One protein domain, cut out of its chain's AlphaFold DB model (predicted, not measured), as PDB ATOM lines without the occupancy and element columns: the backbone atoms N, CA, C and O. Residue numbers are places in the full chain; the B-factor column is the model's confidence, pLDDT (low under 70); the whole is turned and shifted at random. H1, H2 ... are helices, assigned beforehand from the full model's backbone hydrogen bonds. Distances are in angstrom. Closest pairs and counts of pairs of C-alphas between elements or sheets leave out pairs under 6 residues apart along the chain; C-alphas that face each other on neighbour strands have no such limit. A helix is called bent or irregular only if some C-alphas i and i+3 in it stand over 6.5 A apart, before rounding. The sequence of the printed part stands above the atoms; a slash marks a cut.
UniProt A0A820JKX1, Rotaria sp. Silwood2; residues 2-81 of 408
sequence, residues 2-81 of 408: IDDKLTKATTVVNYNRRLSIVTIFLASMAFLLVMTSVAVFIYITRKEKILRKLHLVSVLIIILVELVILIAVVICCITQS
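This is residues 2 to 81 of the 408 residues of a protein of Rotaria sp. Silwood2 (UniProt A0A820JKX1). One very long helix, H1, and a shorter helix, H2, folding back beside it with a loose gap between them, make a long, narrow shape; residues 46 to 51 turn the chain round at one end. The first half of H1, residues 2 to 22, sticks out alone as an arm and adds to the length. The printed part has 80 residues with two named helices, H1 then H2, and no named strand; the class is all helix. The whole is extended, with a radius of gyration of the C-alphas of 20.7 A and spans of 74 by 22 by 10 A.

H1, residues 2 to 45, and H2, residues 52 to 80, are close but not clearly touching, with 1 pair of C-alphas within 8 A. Their closest C-alphas, those of Thr 45 and Arg 52, are 7.3 A apart. The helices run opposite ways at a shallow tilt of 11 degrees, and their centres are 20.1 A apart. In H1 every O i to N i+4 pair is within hydrogen-bond range; in H2 24 of 25 are.

H1 measures 65.6 A from C-alpha 2 at (168.395, 118.283, 243.274) to C-alpha 45 at (202.528, 164.921, 212.258). H2 measures 41.8 A and ends with C-alpha 80 at (185.225, 143.211, 240.217). Neither helix is bent.

The two C-alphas farthest apart, those of Ile 2 and Ile 50, are 74.4 A apart. Residues 2 to 22, which belong to H1, and residues 46 to 51 stand free; without them the body spans 43 by 19 by 8 A. The printed part has no cut, and the link from H1 to H2, 6 residues, is short. The mean pLDDT of the printed part is 74.2; residue 2, residue 41 and residues 44 to 54 are under 70.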
ATOM      1  N   ILE A   2     167.007 118.293 243.779       66.31
ATOM      2  CA  ILE A   2     168.395 118.283 243.274       66.31
ATOM      3  C   ILE A   2     168.487 118.923 241.873       66.31
ATOM      4  O   ILE A   2     169.357 119.763 241.651       66.31
ATOM      5  N   ASP A   3     167.521 118.658 240.986       70.94
ATOM      6  CA  ASP A   3     167.529 119.215 239.620       70.94
ATOM      7  C   ASP A   3     167.376 120.744 239.563       70.94
ATOM      8  O   ASP A   3     167.984 121.396 238.712       70.94
ATOM      9  N   ASP A   4     166.657 121.346 240.519       72.75
ATOM     10  CA  ASP A   4     166.492 122.809 240.617       72.75
ATOM     11  C   ASP A   4     167.786 123.513 241.081       72.75
ATOM     12  O   ASP A   4     168.074 124.652 240.709       72.75
ATOM     13  N   LYS A   5     168.640 122.817 241.849       73.06
ATOM     14  CA  LYS A   5     169.968 123.336 242.221       73.06
ATOM     15  C   LYS A   5     170.959 123.236 241.061       73.06
ATOM     16  O   LYS A   5     171.783 124.135 240.893       73.06
ATOM     17  N   LEU A   6     170.860 122.193 240.236       73.25
ATOM     18  CA  LEU A   6     171.752 121.995 239.090       73.25
ATOM     19  C   LEU A   6     171.453 122.976 237.940       73.25
ATOM     20  O   LEU A   6     172.377 123.494 237.308       73.25
ATOM     21  N   THR A   7     170.177 123.307 237.720       75.75
ATOM     22  CA  THR A   7     169.749 124.328 236.742       75.75
ATOM     23  C   THR A   7     170.116 125.750 237.179       75.75
ATOM     24  O   THR A   7     170.574 126.555 236.361       75.75
ATOM     25  N   LYS A   8     170.032 126.066 238.479       74.38
ATOM     26  CA  LYS A   8     170.539 127.344 239.020       74.38
ATOM     27  C   LYS A   8     172.067 127.461 238.937       74.38
ATOM     28  O   LYS A   8     172.582 128.529 238.624       74.38
ATOM     29  N   ALA A   9     172.812 126.372 239.136       71.69
ATOM     30  CA  ALA A   9     174.272 126.390 238.992       71.69
ATOM     31  C   ALA A   9     174.722 126.586 237.529       71.69
ATOM     32  O   ALA A   9     175.622 127.379 237.252       71.69
ATOM     33  N   THR A  10     174.068 125.922 236.573       72.94
ATOM     34  CA  THR A  10     174.407 126.043 235.140       72.94
ATOM     35  C   THR A  10     174.038 127.405 234.547       72.94
ATOM     36  O   THR A  10     174.770 127.922 233.700       72.94
ATOM     37  N   THR A  11     172.962 128.041 235.017       75.75
ATOM     38  CA  THR A  11     172.594 129.405 234.589       75.75
ATOM     39  C   THR A  11     173.596 130.461 235.066       75.75
ATOM     40  O   THR A  11     173.981 131.326 234.276       75.75
ATOM     41  N   VAL A  12     174.115 130.349 236.295       73.94
ATOM     42  CA  VAL A  12     175.149 131.263 236.820       73.94
ATOM     43  C   VAL A  12     176.478 131.121 236.065       73.94
ATOM     44  O   VAL A  12     177.101 132.123 235.708       73.94
ATOM     45  N   VAL A  13     176.897 129.891 235.747       72.88
ATOM     46  CA  VAL A  13     178.131 129.645 234.975       72.88
ATOM     47  C   VAL A  13     178.026 130.216 233.555       72.88
ATOM     48  O   VAL A  13     178.962 130.859 233.073       72.88
ATOM     49  N   ASN A  14     176.874 130.058 232.897       71.62
ATOM     50  CA  ASN A  14     176.653 130.613 231.561       71.62
ATOM     51  C   ASN A  14     176.592 132.148 231.548       71.62
ATOM     52  O   ASN A  14     177.085 132.763 230.600       71.62
ATOM     53  N   TYR A  15     176.050 132.776 232.597       72.44
ATOM     54  CA  TYR A  15     176.034 134.236 232.719       72.44
ATOM     55  C   TYR A  15     177.453 134.809 232.854       72.44
ATOM     56  O   TYR A  15     177.826 135.708 232.101       72.44
ATOM     57  N   ASN A  16     178.287 134.214 233.714       70.75
ATOM     58  CA  ASN A  16     179.687 134.627 233.875       70.75
ATOM     59  C   ASN A  16     180.504 134.454 232.587       70.75
ATOM     60  O   ASN A  16     181.332 135.303 232.256       70.75
ATOM     61  N   ARG A  17     180.240 133.395 231.810       73.19
ATOM     62  CA  ARG A  17     180.914 133.177 230.522       73.19
ATOM     63  C   ARG A  17     180.527 134.233 229.485       73.19
ATOM     64  O   ARG A  17     181.398 134.729 228.776       73.19
ATOM     65  N   ARG A  18     179.246 134.616 229.417       77.94
ATOM     66  CA  ARG A  18     178.782 135.694 228.526       77.94
ATOM     67  C   ARG A  18     179.366 137.046 228.928       77.94
ATOM     68  O   ARG A  18     179.825 137.774 228.055       77.94
ATOM     69  N   LEU A  19     179.423 137.338 230.228       75.25
ATOM     70  CA  LEU A  19     180.010 138.578 230.733       75.25
ATOM     71  C   LEU A  19     181.505 138.674 230.383       75.25
ATOM     72  O   LEU A  19     181.943 139.706 229.887       75.25
ATOM     73  N   SER A  20     182.256 137.573 230.523       77.69
ATOM     74  CA  SER A  20     183.675 137.512 230.147       77.69
ATOM     75  C   SER A  20     183.915 137.765 228.653       77.69
ATOM     76  O   SER A  20     184.891 138.423 228.293       77.69
ATOM     77  N   ILE A  21     183.044 137.256 227.776       78.12
ATOM     78  CA  ILE A  21     183.169 137.463 226.326       78.12
ATOM     79  C   ILE A  21     182.912 138.931 225.974       78.12
ATOM     80  O   ILE A  21     183.676 139.515 225.206       78.12
ATOM     81  N   VAL A  22     181.892 139.551 226.577       79.62
ATOM     82  CA  VAL A  22     181.586 140.975 226.361       79.62
ATOM     83  C   VAL A  22     182.736 141.861 226.842       79.62
ATOM     84  O   VAL A  22     183.140 142.769 226.122       79.62
ATOM     85  N   THR A  23     183.337 141.569 228.001       76.75
ATOM     86  CA  THR A  23     184.485 142.344 228.498       76.75
ATOM     87  C   THR A  23     185.719 142.219 227.606       76.75
ATOM     88  O   THR A  23     186.395 143.216 227.367       76.75
ATOM     89  N   ILE A  24     185.997 141.029 227.060       78.12
ATOM     90  CA  ILE A  24     187.120 140.827 226.130       78.12
ATOM     91  C   ILE A  24     186.874 141.590 224.824       78.12
ATOM     92  O   ILE A  24     187.784 142.231 224.299       78.12
ATOM     93  N   PHE A  25     185.640 141.565 224.316       79.12
ATOM     94  CA  PHE A  25     185.279 142.282 223.097       79.12
ATOM     95  C   PHE A  25     185.406 143.802 223.264       79.12
ATOM     96  O   PHE A  25     186.003 144.466 222.419       79.12
ATOM     97  N   LEU A  26     184.920 144.347 224.385       79.25
ATOM     98  CA  LEU A  26     185.039 145.774 224.696       79.25
ATOM     99  C   LEU A  26     186.499 146.206 224.879       79.25
ATOM    100  O   LEU A  26     186.890 147.246 224.353       79.25
ATOM    101  N   ALA A  27     187.325 145.396 225.551       76.62
ATOM    102  CA  ALA A  27     188.756 145.669 225.693       76.62
ATOM    103  C   ALA A  27     189.484 145.668 224.335       76.62
ATOM    104  O   ALA A  27     190.313 146.538 224.075       76.62
ATOM    105  N   SER A  28     189.132 144.736 223.444       79.75
ATOM    106  CA  SER A  28     189.690 144.666 222.088       79.75
ATOM    107  C   SER A  28     189.283 145.872 221.227       79.75
ATOM    108  O   SER A  28     190.125 146.466 220.552       79.75
ATOM    109  N   MET A  29     188.016 146.304 221.297       81.50
ATOM    110  CA  MET A  29     187.558 147.519 220.607       81.50
ATOM    111  C   MET A  29     188.256 148.780 221.122       81.50
ATOM    112  O   MET A  29     188.660 149.618 220.318       81.50
ATOM    113  N   ALA A  30     188.420 148.908 222.441       78.88
ATOM    114  CA  ALA A  30     189.132 150.036 223.037       78.88
ATOM    115  C   ALA A  30     190.594 150.081 222.567       78.88
ATOM    116  O   ALA A  30     191.083 151.136 222.174       78.88
ATOM    117  N   PHE A  31     191.266 148.928 222.515       77.94
ATOM    118  CA  PHE A  31     192.631 148.830 221.998       77.94
ATOM    119  C   PHE A  31     192.731 149.256 220.525       77.94
ATOM    120  O   PHE A  31     193.610 150.039 220.166       77.94
ATOM    121  N   LEU A  32     191.809 148.797 219.672       78.06
ATOM    122  CA  LEU A  32     191.780 149.183 218.259       78.06
ATOM    123  C   LEU A  32     191.561 150.689 218.065       78.06
ATOM    124  O   LEU A  32     192.216 151.277 217.208       78.06
ATOM    125  N   LEU A  33     190.697 151.317 218.868       79.50
ATOM    126  CA  LEU A  33     190.454 152.765 218.826       79.50
ATOM    127  C   LEU A  33     191.690 153.591 219.211       79.50
ATOM    128  O   LEU A  33     191.974 154.605 218.572       79.50
ATOM    129  N   VAL A  34     192.451 153.147 220.214       79.00
ATOM    130  CA  VAL A  34     193.715 153.804 220.592       79.00
ATOM    131  C   VAL A  34     194.736 153.665 219.462       79.00
ATOM    132  O   VAL A  34     195.351 154.645 219.042       79.00
ATOM    133  N   MET A  35     194.877 152.466 218.892       79.19
ATOM    134  CA  MET A  35     195.846 152.216 217.822       79.19
ATOM    135  C   MET A  35     195.540 153.004 216.542       79.19
ATOM    136  O   MET A  35     196.465 153.520 215.908       79.19
ATOM    137  N   THR A  36     194.268 153.141 216.156       76.31
ATOM    138  CA  THR A  36     193.888 153.959 214.994       76.31
ATOM    139  C   THR A  36     194.128 155.444 215.245       76.31
ATOM    140  O   THR A  36     194.634 156.127 214.354       76.31
ATOM    141  N   SER A  37     193.859 155.935 216.457       78.31
ATOM    142  CA  SER A  37     194.122 157.329 216.841       78.31
ATOM    143  C   SER A  37     195.618 157.659 216.794       78.31
ATOM    144  O   SER A  37     196.013 158.665 216.199       78.31
ATOM    145  N   VAL A  38     196.474 156.764 217.306       77.69
ATOM    146  CA  VAL A  38     197.940 156.891 217.215       77.69
ATOM    147  C   VAL A  38     198.423 156.854 215.758       77.69
ATOM    148  O   VAL A  38     199.275 157.652 215.367       77.69
ATOM    149  N   ALA A  39     197.867 155.977 214.917       77.56
ATOM    150  CA  ALA A  39     198.252 155.878 213.507       77.56
ATOM    151  C   ALA A  39     197.880 157.136 212.698       77.56
ATOM    152  O   ALA A  39     198.705 157.652 211.939       77.56
ATOM    153  N   VAL A  40     196.665 157.666 212.888       78.12
ATOM    154  CA  VAL A  40     196.224 158.931 212.273       78.12
ATOM    155  C   VAL A  40     197.105 160.089 212.743       78.12
ATOM    156  O   VAL A  40     197.482 160.948 211.947       78.12
ATOM    157  N   PHE A  41     197.517 160.085 214.009       68.56
ATOM    158  CA  PHE A  41     198.424 161.089 214.553       68.56
ATOM    159  C   PHE A  41     199.825 161.050 213.914       68.56
ATOM    160  O   PHE A  41     200.334 162.092 213.488       68.56
ATOM    161  N   ILE A  42     200.429 159.864 213.770       72.94
ATOM    162  CA  ILE A  42     201.710 159.693 213.054       72.94
ATOM    163  C   ILE A  42     201.579 160.180 211.605       72.94
ATOM    164  O   ILE A  42     202.491 160.805 211.066       72.94
ATOM    165  N   TYR A  43     200.430 159.938 210.968       74.75
ATOM    166  CA  TYR A  43     200.164 160.414 209.613       74.75
ATOM    167  C   TYR A  43     200.091 161.951 209.528       74.75
ATOM    168  O   TYR A  43     200.718 162.545 208.649       74.75
ATOM    169  N   ILE A  44     199.379 162.604 210.453       67.50
ATOM    170  CA  ILE A  44     199.203 164.068 210.470       67.50
ATOM    171  C   ILE A  44     200.516 164.786 210.812       67.50
ATOM    172  O   ILE A  44     200.905 165.728 210.120       67.50
ATOM    173  N   THR A  45     201.247 164.319 211.829       64.25
ATOM    174  CA  THR A  45     202.528 164.921 212.258       64.25
ATOM    175  C   THR A  45     203.605 164.890 211.182       64.25
ATOM    176  O   THR A  45     204.483 165.752 211.154       64.25
ATOM    177  N   ARG A  46     203.520 163.935 210.252       68.62
ATOM    178  CA  ARG A  46     204.457 163.823 209.134       68.62
ATOM    179  C   ARG A  46     204.249 164.894 208.059       68.62
ATOM    180  O   ARG A  46     205.161 165.104 207.262       68.62
ATOM    181  N   LYS A  47     203.080 165.548 208.010       63.03
ATOM    182  CA  LYS A  47     202.666 166.358 206.855       63.03
ATOM    183  C   LYS A  47     202.920 167.866 206.990       63.03
ATOM    184  O   LYS A  47     203.144 168.495 205.963       63.03
ATOM    185  N   GLU A  48     202.975 168.456 208.192       63.31
ATOM    186  CA  GLU A  48     203.147 169.919 208.332       63.31
ATOM    187  C   GLU A  48     204.092 170.346 209.468       63.31
ATOM    188  O   GLU A  48     203.911 170.010 210.638       63.31
ATOM    189  N   LYS A  49     205.124 171.138 209.128       59.72
ATOM    190  CA  LYS A  49     206.177 171.558 210.072       59.72
ATOM    191  C   LYS A  49     205.784 172.711 211.005       59.72
ATOM    192  O   LYS A  49     206.413 172.837 212.058       59.72
ATOM    193  N   ILE A  50     204.809 173.543 210.632       52.16
ATOM    194  CA  ILE A  50     204.542 174.844 211.282       52.16
ATOM    195  C   ILE A  50     203.486 174.736 212.398       52.16
ATOM    196  O   ILE A  50     203.592 175.430 213.404       52.16
ATOM    197  N   LEU A  51     202.558 173.777 212.323       56.12
ATOM    198  CA  LEU A  51     201.542 173.547 213.363       56.12
ATOM    199  C   LEU A  51     202.021 172.709 214.569       56.12
ATOM    200  O   LEU A  51     201.259 172.442 215.498       56.12
ATOM    201  N   ARG A  52     203.302 172.320 214.607       63.50
ATOM    202  CA  ARG A  52     203.816 171.321 215.561       63.50
ATOM    203  C   ARG A  52     203.712 171.716 217.034       63.50
ATOM    204  O   ARG A  52     203.442 170.848 217.851       63.50
ATOM    205  N   LYS A  53     203.867 172.993 217.396       62.09
ATOM    206  CA  LYS A  53     203.853 173.400 218.817       62.09
ATOM    207  C   LYS A  53     202.451 173.423 219.430       62.09
ATOM    208  O   LYS A  53     202.288 172.996 220.567       62.09
ATOM    209  N   LEU A  54     201.447 173.881 218.678       59.41
ATOM    210  CA  LEU A  54     200.066 173.958 219.168       59.41
ATOM    211  C   LEU A  54     199.408 172.568 219.197       59.41
ATOM    212  O   LEU A  54     198.716 172.236 220.157       59.41
ATOM    213  N   HIS A  55     199.715 171.721 218.209       70.94
ATOM    214  CA  HIS A  55     199.244 170.335 218.187       70.94
ATOM    215  C   HIS A  55     199.912 169.450 219.242       70.94
ATOM    216  O   HIS A  55     199.268 168.535 219.743       70.94
ATOM    217  N   LEU A  56     201.165 169.713 219.633       73.56
ATOM    218  CA  LEU A  56     201.825 168.921 220.677       73.56
ATOM    219  C   LEU A  56     201.076 169.014 222.015       73.56
ATOM    220  O   LEU A  56     200.898 168.007 222.692       73.56
ATOM    221  N   VAL A  57     200.598 170.211 222.373       75.50
ATOM    222  CA  VAL A  57     199.857 170.434 223.623       75.50
ATOM    223  C   VAL A  57     198.493 169.751 223.576       75.50
ATOM    224  O   VAL A  57     198.143 169.036 224.512       75.50
ATOM    225  N   SER A  58     197.738 169.906 222.481       76.56
ATOM    226  CA  SER A  58     196.435 169.244 222.349       76.56
ATOM    227  C   SER A  58     196.570 167.720 222.372       76.56
ATOM    228  O   SER A  58     195.736 167.030 222.949       76.56
ATOM    229  N   VAL A  59     197.644 167.186 221.794       71.12
ATOM    230  CA  VAL A  59     197.921 165.745 221.770       71.12
ATOM    231  C   VAL A  59     198.337 165.234 223.139       71.12
ATOM    232  O   VAL A  59     197.849 164.191 223.561       71.12
ATOM    233  N   LEU A  60     199.174 165.975 223.867       76.38
ATOM    234  CA  LEU A  60     199.526 165.619 225.239       76.38
ATOM    235  C   LEU A  60     198.270 165.539 226.119       76.38
ATOM    236  O   LEU A  60     198.137 164.614 226.912       76.38
ATOM    237  N   ILE A  61     197.320 166.459 225.926       79.12
ATOM    238  CA  ILE A  61     196.025 166.440 226.618       79.12
ATOM    239  C   ILE A  61     195.212 165.197 226.233       79.12
ATOM    240  O   ILE A  61     194.714 164.516 227.124       79.12
ATOM    241  N   ILE A  62     195.103 164.862 224.942       78.56
ATOM    242  CA  ILE A  62     194.361 163.671 224.485       78.56
ATOM    243  C   ILE A  62     194.963 162.390 225.080       78.56
ATOM    244  O   ILE A  62     194.230 161.582 225.644       78.56
ATOM    245  N   ILE A  63     196.291 162.244 225.042       77.00
ATOM    246  CA  ILE A  63     196.995 161.086 225.614       77.00
ATOM    247  C   ILE A  63     196.746 160.988 227.124       77.00
ATOM    248  O   ILE A  63     196.502 159.898 227.640       77.00
ATOM    249  N   LEU A  64     196.774 162.115 227.845       79.44
ATOM    250  CA  LEU A  64     196.477 162.136 229.278       79.44
ATOM    251  C   LEU A  64     195.032 161.709 229.568       79.44
ATOM    252  O   LEU A  64     194.811 160.938 230.500       79.44
ATOM    253  N   VAL A  65     194.057 162.158 228.771       83.00
ATOM    254  CA  VAL A  65     192.650 161.752 228.930       83.00
ATOM    255  C   VAL A  65     192.477 160.254 228.672       83.00
ATOM    256  O   VAL A  65     191.849 159.568 229.478       83.00
ATOM    257  N   GLU A  66     193.067 159.722 227.601       78.06
ATOM    258  CA  GLU A  66     193.006 158.287 227.296       78.06
ATOM    259  C   GLU A  66     193.654 157.437 228.396       78.06
ATOM    260  O   GLU A  66     193.096 156.411 228.798       78.06
ATOM    261  N   LEU A  67     194.783 157.889 228.949       76.56
ATOM    262  CA  LEU A  67     195.457 157.215 230.056       76.56
ATOM    263  C   LEU A  67     194.568 157.160 231.308       76.56
ATOM    264  O   LEU A  67     194.475 156.116 231.953       76.56
ATOM    265  N   VAL A  68     193.880 158.258 231.635       81.75
ATOM    266  CA  VAL A  68     192.952 158.316 232.777       81.75
ATOM    267  C   VAL A  68     191.781 157.350 232.587       81.75
ATOM    268  O   VAL A  68     191.430 156.627 233.522       81.75
ATOM    269  N   ILE A  69     191.211 157.281 231.380       81.44
ATOM    270  CA  ILE A  69     190.125 156.343 231.060       81.44
ATOM    271  C   ILE A  69     190.605 154.896 231.212       81.44
ATOM    272  O   ILE A  69     189.924 154.084 231.841       81.44
ATOM    273  N   LEU A  70     191.795 154.574 230.697       76.81
ATOM    274  CA  LEU A  70     192.371 153.234 230.803       76.81
ATOM    275  C   LEU A  70     192.587 152.830 232.270       76.81
ATOM    276  O   LEU A  70     192.187 151.738 232.674       76.81
ATOM    277  N   ILE A  71     193.160 153.722 233.083       78.25
ATOM    278  CA  ILE A  71     193.371 153.486 234.518       78.25
ATOM    279  C   ILE A  71     192.033 153.228 235.222       78.25
ATOM    280  O   ILE A  71     191.928 152.276 235.996       78.25
ATOM    281  N   ALA A  72     190.993 154.012 234.924       80.69
ATOM    282  CA  ALA A  72     189.668 153.832 235.515       80.69
ATOM    283  C   ALA A  72     189.047 152.468 235.160       80.69
ATOM    284  O   ALA A  72     188.530 151.776 236.042       80.69
ATOM    285  N   VAL A  73     189.145 152.044 233.893       78.75
ATOM    286  CA  VAL A  73     188.667 150.723 233.442       78.75
ATOM    287  C   VAL A  73     189.419 149.604 234.156       78.75
ATOM    288  O   VAL A  73     188.806 148.644 234.622       78.75
ATOM    289  N   VAL A  74     190.737 149.734 234.296       74.44
ATOM    290  CA  VAL A  74     191.549 148.717 234.963       74.44
ATOM    291  C   VAL A  74     191.231 148.623 236.455       74.44
ATOM    292  O   VAL A  74     191.062 147.514 236.961       74.44
ATOM    293  N   ILE A  75     191.089 149.751 237.156       79.12
ATOM    294  CA  ILE A  75     190.676 149.765 238.567       79.12
ATOM    295  C   ILE A  75     189.316 149.074 238.718       79.12
ATOM    296  O   ILE A  75     189.164 148.206 239.578       79.12
ATOM    297  N   CYS A  76     188.359 149.379 237.836       78.56
ATOM    298  CA  CYS A  76     187.050 148.729 237.826       78.56
ATOM    299  C   CYS A  76     187.182 147.200 237.664       78.56
ATOM    300  O   CYS A  76     186.679 146.437 238.493       78.56
ATOM    301  N   CYS A  77     187.971 146.739 236.687       72.62
ATOM    302  CA  CYS A  77     188.243 145.314 236.467       72.62
ATOM    303  C   CYS A  77     188.897 144.627 237.679       72.62
ATOM    304  O   CYS A  77     188.528 143.500 238.016       72.62
ATOM    305  N   ILE A  78     189.840 145.293 238.356       73.75
ATOM    306  CA  ILE A  78     190.497 144.759 239.560       73.75
ATOM    307  C   ILE A  78     189.490 144.623 240.703       73.75
ATOM    308  O   ILE A  78     189.453 143.583 241.356       73.75
ATOM    309  N   THR A  79     188.644 145.636 240.924       76.88
ATOM    310  CA  THR A  79     187.644 145.603 242.004       76.88
ATOM    311  C   THR A  79     186.577 144.526 241.801       76.88
ATOM    312  O   THR A  79     186.054 143.988 242.775       76.88
ATOM    313  N   GLN A  80     186.280 144.168 240.548       77.62
ATOM    314  CA  GLN A  80     185.225 143.211 240.217       77.62
ATOM    315  C   GLN A  80     185.728 141.762 240.071       77.62
ATOM    316  O   GLN A  80     184.946 140.817 240.203       77.62
ATOM    317  N   SER A  81     187.031 141.555 239.852       72.69
ATOM    318  CA  SER A  81     187.627 140.221 239.738       72.69
ATOM    319  C   SER A  81     187.970 139.621 241.105       72.69
ATOM    320  O   SER A  81     188.931 140.024 241.759       72.69
TER     321      SER A  81